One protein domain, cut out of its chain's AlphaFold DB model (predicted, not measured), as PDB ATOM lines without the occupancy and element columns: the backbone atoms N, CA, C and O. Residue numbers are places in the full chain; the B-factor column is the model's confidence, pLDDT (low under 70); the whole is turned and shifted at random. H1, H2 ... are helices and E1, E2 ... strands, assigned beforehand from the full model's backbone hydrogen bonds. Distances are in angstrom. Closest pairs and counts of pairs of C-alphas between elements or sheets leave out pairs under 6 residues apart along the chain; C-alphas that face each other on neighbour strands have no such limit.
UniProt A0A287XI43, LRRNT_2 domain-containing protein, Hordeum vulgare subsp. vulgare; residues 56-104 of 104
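This is residues 56 to 104 of the 104 residues of the protein "LRRNT_2 domain-containing protein" of Hordeum vulgare subsp. vulgare (UniProt A0A287XI43). With little regular structure, this is a single helix, H1, with a long looping stretch, residues 69 to 100, that folds back from the helix's last residue and leads into a short strand, E1, near the helix's other end. Residues 69 to 74 stick out, and residues 94 to 95 pair with E1 across a small turn. The 49 printed residues hold one named helix, then one named strand; the class is mixed, with 14 residues in named elements. The whole is compact, radius of gyration of the C-alphas 10.3 A, but elongated, spanning 32 by 20 by 14 A.

In H1, residues 58 to 68, every O i to N i+4 pair is within hydrogen-bond range. E1, residues 101 to 103, pairs with no named strand; residues 94 to 95 pair with it, antiparallel. The closest C-alphas of H1 and E1, those of Glu 59 and Val 101, are 7.1 A apart.

H1 begins at C-alpha 58 (-26.065, -31.090, -51.631) and is 15.6 A long. E1 ends at C-alpha 103 (-22.195, -36.384, -38.528).

The two C-alphas farthest apart, those of Ser 73 and His 98, are 31.9 A apart. The printed part has no cut, and the link from H1 to E1 is long, 32 residues. Of the printed residues, one has a pLDDT under 70, residue 56, and the mean pLDDT of the printed part is 92.2.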
ATOM      1  N   LEU A  56     -28.189 -26.453 -55.166       58.81
ATOM      2  CA  LEU A  56     -28.959 -26.653 -53.955       58.81
ATOM      3  C   LEU A  56     -28.006 -27.434 -53.074       58.81
ATOM      4  O   LEU A  56     -27.615 -28.539 -53.463       58.81
ATOM      5  N   ASN A  57     -27.524 -26.803 -51.998       74.94
ATOM      6  CA  ASN A  57     -26.448 -27.317 -51.163       74.94
ATOM      7  C   ASN A  57     -26.670 -28.818 -50.960       74.94
ATOM      8  O   ASN A  57     -27.651 -29.220 -50.336       74.94
ATOM      9  N   ALA A  58     -25.808 -29.651 -51.554       84.75
ATOM     10  CA  ALA A  58     -26.065 -31.090 -51.631       84.75
ATOM     11  C   ALA A  58     -26.265 -31.700 -50.232       84.75
ATOM     12  O   ALA A  58     -27.050 -32.630 -50.057       84.75
ATOM     13  N   GLU A  59     -25.601 -31.112 -49.234       88.38
ATOM     14  CA  GLU A  59     -25.772 -31.405 -47.814       88.38
ATOM     15  C   GLU A  59     -27.190 -31.067 -47.316       88.38
ATOM     16  O   GLU A  59     -27.848 -31.937 -46.758       88.38
ATOM     17  N   VAL A  60     -27.709 -29.862 -47.579       91.31
ATOM     18  CA  VAL A  60     -29.073 -29.430 -47.194       91.31
ATOM     19  C   VAL A  60     -30.124 -30.373 -47.781       91.31
ATOM     20  O   VAL A  60     -30.963 -30.888 -47.045       91.31
ATOM     21  N   MET A  61     -30.039 -30.683 -49.078       90.12
ATOM     22  CA  MET A  61     -30.959 -31.625 -49.733       90.12
ATOM     23  C   MET A  61     -30.903 -33.023 -49.109       90.12
ATOM     24  O   MET A  61     -31.945 -33.634 -48.861       90.12
ATOM     25  N   ALA A  62     -29.701 -33.535 -48.826       91.12
ATOM     26  CA  ALA A  62     -29.540 -34.840 -48.193       91.12
ATOM     27  C   ALA A  62     -30.149 -34.871 -46.782       91.12
ATOM     28  O   ALA A  62     -30.854 -35.816 -46.428       91.12
ATOM     29  N   LEU A  63     -29.927 -33.823 -45.990       94.19
ATOM     30  CA  LEU A  63     -30.460 -33.700 -44.638       94.19
ATOM     31  C   LEU A  63     -31.990 -33.564 -44.640       94.19
ATOM     32  O   LEU A  63     -32.679 -34.270 -43.906       94.19
ATOM     33  N   VAL A  64     -32.558 -32.732 -45.511       94.19
ATOM     34  CA  VAL A  64     -34.019 -32.589 -45.634       94.19
ATOM     35  C   VAL A  64     -34.668 -33.911 -46.058       94.19
ATOM     36  O   VAL A  64     -35.699 -34.289 -45.499       94.19
ATOM     37  N   ALA A  65     -34.040 -34.674 -46.959       93.88
ATOM     38  CA  ALA A  65     -34.512 -36.010 -47.323       93.88
ATOM     39  C   ALA A  65     -34.504 -36.984 -46.126       93.88
ATOM     40  O   ALA A  65     -35.447 -37.759 -45.960       93.88
ATOM     41  N   ILE A  66     -33.488 -36.922 -45.255       94.06
ATOM     42  CA  ILE A  66     -33.445 -37.707 -44.009       94.06
ATOM     43  C   ILE A  66     -34.593 -37.302 -43.078       94.06
ATOM     44  O   ILE A  66     -35.317 -38.177 -42.606       94.06
ATOM     45  N   LYS A  67     -34.815 -35.998 -42.856       94.81
ATOM     46  CA  LYS A  67     -35.935 -35.490 -42.037       94.81
ATOM     47  C   LYS A  67     -37.280 -36.022 -42.531       94.81
ATOM     48  O   LYS A  67     -38.085 -36.472 -41.724       94.81
ATOM     49  N   GLN A  68     -37.516 -36.008 -43.843       94.81
ATOM     50  CA  GLN A  68     -38.755 -36.513 -44.451       94.81
ATOM     51  C   GLN A  68     -38.949 -38.027 -44.260       94.81
ATOM     52  O   GLN A  68     -40.081 -38.509 -44.281       94.81
ATOM     53  N   GLY A  69     -37.863 -38.777 -44.056       95.25
ATOM     54  CA  GLY A  69     -37.891 -40.210 -43.767       95.25
ATOM     55  C   GLY A  69     -38.105 -40.567 -42.292       95.25
ATOM     56  O   GLY A  69     -38.227 -41.752 -41.977       95.25
ATOM     57  N   LEU A  70     -38.142 -39.587 -41.383       95.19
ATOM     58  CA  LEU A  70     -38.218 -39.804 -39.938       95.19
ATOM     59  C   LEU A  70     -39.543 -39.299 -39.353       95.19
ATOM     60  O   LEU A  70     -40.055 -38.243 -39.717       95.19
ATOM     61  N   VAL A  71     -40.088 -40.047 -38.391       96.12
ATOM     62  CA  VAL A  71     -41.213 -39.583 -37.567       96.12
ATOM     63  C   VAL A  71     -40.648 -38.842 -36.361       96.12
ATOM     64  O   VAL A  71     -40.138 -39.461 -35.430       96.12
ATOM     65  N   ASP A  72     -40.756 -37.520 -36.375       94.81
ATOM     66  CA  ASP A  72     -40.250 -36.654 -35.313       94.81
ATOM     67  C   ASP A  72     -41.389 -36.138 -34.419       94.81
ATOM     68  O   ASP A  72     -41.928 -35.051 -34.617       94.81
ATOM     69  N   SER A  73     -41.786 -36.934 -33.420       95.75
ATOM     70  CA  SER A  73     -42.868 -36.574 -32.486       95.75
ATOM     71  C   SER A  73     -42.506 -35.438 -31.528       95.75
ATOM     72  O   SER A  73     -43.396 -34.834 -30.931       95.75
ATOM     73  N   HIS A  74     -41.211 -35.177 -31.342       95.69
ATOM     74  CA  HIS A  74     -40.703 -34.166 -30.417       95.69
ATOM     75  C   HIS A  74     -40.267 -32.876 -31.122       95.69
ATOM     76  O   HIS A  74     -39.988 -31.894 -30.439       95.69
ATOM     77  N   GLY A  75     -40.243 -32.857 -32.457       95.44
ATOM     78  CA  GLY A  75     -39.826 -31.697 -33.237       95.44
ATOM     79  C   GLY A  75     -38.335 -31.390 -33.098       95.44
ATOM     80  O   GLY A  75     -37.949 -30.232 -33.214       95.44
ATOM     81  N   VAL A  76     -37.493 -32.387 -32.815       96.12
ATOM     82  CA  VAL A  76     -36.039 -32.191 -32.680       96.12
ATOM     83  C   VAL A  76     -35.436 -31.667 -33.984       96.12
ATOM     84  O   VAL A  76     -34.545 -30.826 -33.952       96.12
ATOM     85  N   LEU A  77     -35.953 -32.110 -35.129       96.12
ATOM     86  CA  LEU A  77     -35.494 -31.737 -36.467       96.12
ATOM     87  C   LEU A  77     -36.266 -30.528 -37.021       96.12
ATOM     88  O   LEU A  77     -36.269 -30.280 -38.229       96.12
ATOM     89  N   SER A  78     -36.972 -29.769 -36.171       94.69
ATOM     90  CA  SER A  78     -37.841 -28.678 -36.623       94.69
ATOM     91  C   SER A  78     -37.076 -27.556 -37.320       94.69
ATOM     92  O   SER A  78     -37.635 -26.925 -38.209       94.69
ATOM     93  N   ASN A  79     -35.817 -27.314 -36.931       94.31
ATOM     94  CA  ASN A  79     -34.973 -26.263 -37.502       94.31
ATOM     95  C   ASN A  79     -34.177 -26.696 -38.746       94.31
ATOM     96  O   ASN A  79     -33.402 -25.896 -39.257       94.31
ATOM     97  N   TRP A  80     -34.361 -27.929 -39.227       94.94
ATOM     98  CA  TRP A  80     -33.827 -28.362 -40.518       94.94
ATOM     99  C   TRP A  80     -34.701 -27.783 -41.627       94.94
ATOM    100  O   TRP A  80     -35.875 -28.159 -41.739       94.94
ATOM    101  N   ASP A  81     -34.142 -26.876 -42.414       90.69
ATOM    102  CA  ASP A  81     -34.876 -26.021 -43.346       90.69
ATOM    103  C   ASP A  81     -34.165 -26.004 -44.707       90.69
ATOM    104  O   ASP A  81     -32.955 -25.804 -44.773       90.69
ATOM    105  N   GLU A  82     -34.907 -26.247 -45.788       90.69
ATOM    106  CA  GLU A  82     -34.349 -26.332 -47.144       90.69
ATOM    107  C   GLU A  82     -33.819 -24.996 -47.680       90.69
ATOM    108  O   GLU A  82     -32.929 -24.990 -48.530       90.69
ATOM    109  N   ASP A  83     -34.300 -23.879 -47.134       87.94
ATOM    110  CA  ASP A  83     -33.897 -22.523 -47.500       87.94
ATOM    111  C   ASP A  83     -32.776 -21.984 -46.590       87.94
ATOM    112  O   ASP A  83     -32.298 -20.856 -46.763       87.94
ATOM    113  N   SER A  84     -32.338 -22.759 -45.590       86.38
ATOM    114  CA  SER A  84     -31.308 -22.318 -44.651       86.38
ATOM    115  C   SER A  84     -29.905 -22.408 -45.252       86.38
ATOM    116  O   SER A  84     -29.475 -23.427 -45.790       86.38
ATOM    117  N   VAL A  85     -29.165 -21.306 -45.113       86.00
ATOM    118  CA  VAL A  85     -27.805 -21.136 -45.648       86.00
ATOM    119  C   VAL A  85     -26.759 -21.900 -44.824       86.00
ATOM    120  O   VAL A  85     -25.678 -22.189 -45.336       86.00
ATOM    121  N   ASP A  86     -27.062 -22.232 -43.562       89.69
ATOM    122  CA  ASP A  86     -26.102 -22.824 -42.621       89.69
ATOM    123  C   ASP A  86     -26.642 -24.094 -41.932       89.69
ATOM    124  O   ASP A  86     -27.269 -24.006 -40.865       89.69
ATOM    125  N   PRO A  87     -26.363 -25.290 -42.488       91.50
ATOM    126  CA  PRO A  87     -26.755 -26.558 -41.880       91.50
ATOM    127  C   PRO A  87     -26.007 -26.872 -40.574       91.50
ATOM    128  O   PRO A  87     -26.490 -27.679 -39.784       91.50
ATOM    129  N   CYS A  88     -24.871 -26.226 -40.285       94.12
ATOM    130  CA  CYS A  88     -24.125 -26.446 -39.039       94.12
ATOM    131  C   CYS A  88     -24.822 -25.858 -37.806       94.12
ATOM    132  O   CYS A  88     -24.497 -26.221 -36.677       94.12
ATOM    133  N   SER A  89     -25.786 -24.964 -38.022       94.00
ATOM    134  CA  SER A  89     -26.638 -24.402 -36.973       94.00
ATOM    135  C   SER A  89     -27.827 -25.300 -36.605       94.00
ATOM    136  O   SER A  89     -28.564 -25.013 -35.655       94.00
ATOM    137  N   TRP A  90     -28.052 -26.377 -37.361       96.19
ATOM    138  CA  TRP A  90     -29.211 -27.236 -37.180       96.19
ATOM    139  C   TRP A  90     -29.043 -28.183 -35.994       96.19
ATOM    140  O   TRP A  90     -27.938 -28.565 -35.608       96.19
ATOM    141  N   ALA A  91     -30.165 -28.586 -35.395       96.25
ATOM    142  CA  ALA A  91     -30.140 -29.546 -34.305       96.25
ATOM    143  C   ALA A  91     -29.550 -30.874 -34.791       96.25
ATOM    144  O   ALA A  91     -29.820 -31.293 -35.911       96.25
ATOM    145  N   MET A  92     -28.778 -31.554 -33.941       95.25
ATOM    146  CA  MET A  92     -28.226 -32.884 -34.233       95.25
ATOM    147  C   MET A  92     -27.185 -32.928 -35.372       95.25
ATOM    148  O   MET A  92     -26.594 -33.972 -35.593       95.25
ATOM    149  N   ILE A  93     -26.870 -31.809 -36.036       96.12
ATOM    150  CA  ILE A  93     -25.799 -31.748 -37.036       96.12
ATOM    151  C   ILE A  93     -24.451 -31.487 -36.365       96.12
ATOM    152  O   ILE A  93     -24.297 -30.570 -35.561       96.12
ATOM    153  N   THR A  94     -23.447 -32.283 -36.726       96.44
ATOM    154  CA  THR A  94     -22.049 -32.048 -36.351       96.44
ATOM    155  C   THR A  94     -21.252 -31.625 -37.575       96.44
ATOM    156  O   THR A  94     -21.197 -32.349 -38.572       96.44
ATOM    157  N   CYS A  95     -20.579 -30.480 -37.473       96.31
ATOM    158  CA  CYS A  95     -19.721 -29.957 -38.528       96.31
ATOM    159  C   CYS A  95     -18.235 -30.009 -38.178       96.31
ATOM    160  O   CYS A  95     -17.822 -29.945 -37.020       96.31
ATOM    161  N   SER A  96     -17.414 -30.097 -39.220       96.12
ATOM    162  CA  SER A  96     -15.971 -29.899 -39.133       96.12
ATOM    163  C   SER A  96     -15.617 -28.413 -38.937       96.12
ATOM    164  O   SER A  96     -16.452 -27.542 -39.188       96.12
ATOM    165  N   PRO A  97     -14.354 -28.076 -38.598       96.44
ATOM    166  CA  PRO A  97     -13.896 -26.682 -38.515       96.44
ATOM    167  C   PRO A  97     -14.010 -25.886 -39.825       96.44
ATOM    168  O   PRO A  97     -13.871 -24.667 -39.814       96.44
ATOM    169  N   HIS A  98     -14.234 -26.570 -40.951       93.75
ATOM    170  CA  HIS A  98     -14.389 -25.969 -42.273       93.75
ATOM    171  C   HIS A  98     -15.867 -25.818 -42.683       93.75
ATOM    172  O   HIS A  98     -16.132 -25.586 -43.857       93.75
ATOM    173  N   ASN A  99     -16.814 -25.955 -41.742       90.81
ATOM    174  CA  ASN A  99     -18.268 -25.901 -41.976       90.81
ATOM    175  C   ASN A  99     -18.782 -26.958 -42.967       90.81
ATOM    176  O   ASN A  99     -19.685 -26.695 -43.750       90.81
ATOM    177  N   LEU A 100     -18.187 -28.150 -42.930       91.62
ATOM    178  CA  LEU A 100     -18.682 -29.317 -43.670       91.62
ATOM    179  C   LEU A 100     -19.401 -30.259 -42.715       91.62
ATOM    180  O   LEU A 100     -18.875 -30.507 -41.621       91.62
ATOM    181  N   VAL A 101     -20.534 -30.816 -43.134       93.94
ATOM    182  CA  VAL A 101     -21.313 -31.765 -42.334       93.94
ATOM    183  C   VAL A 101     -20.561 -33.094 -42.253       93.94
ATOM    184  O   VAL A 101     -20.217 -33.696 -43.268       93.94
ATOM    185  N   ILE A 102     -20.286 -33.563 -41.034       95.19
ATOM    186  CA  ILE A 102     -19.525 -34.804 -40.788       95.19
ATOM    187  C   ILE A 102     -20.272 -35.825 -39.929       95.19
ATOM    188  O   ILE A 102     -19.788 -36.945 -39.770       95.19
ATOM    189  N   GLY A 103     -21.427 -35.470 -39.365       93.31
ATOM    190  CA  GLY A 103     -22.195 -36.384 -38.528       93.31
ATOM    191  C   GLY A 103     -23.598 -35.893 -38.197       93.31
ATOM    192  O   GLY A 103     -23.873 -34.691 -38.267       93.31
ATOM    193  N   LEU A 104     -24.434 -36.865 -37.827       90.19
ATOM    194  CA  LEU A 104     -25.802 -36.739 -37.333       90.19
ATOM    195  C   LEU A 104     -26.006 -37.640 -36.109       90.19
ATOM    196  O   LEU A 104     -25.421 -38.748 -36.125       90.19
TER     197      LEU A 104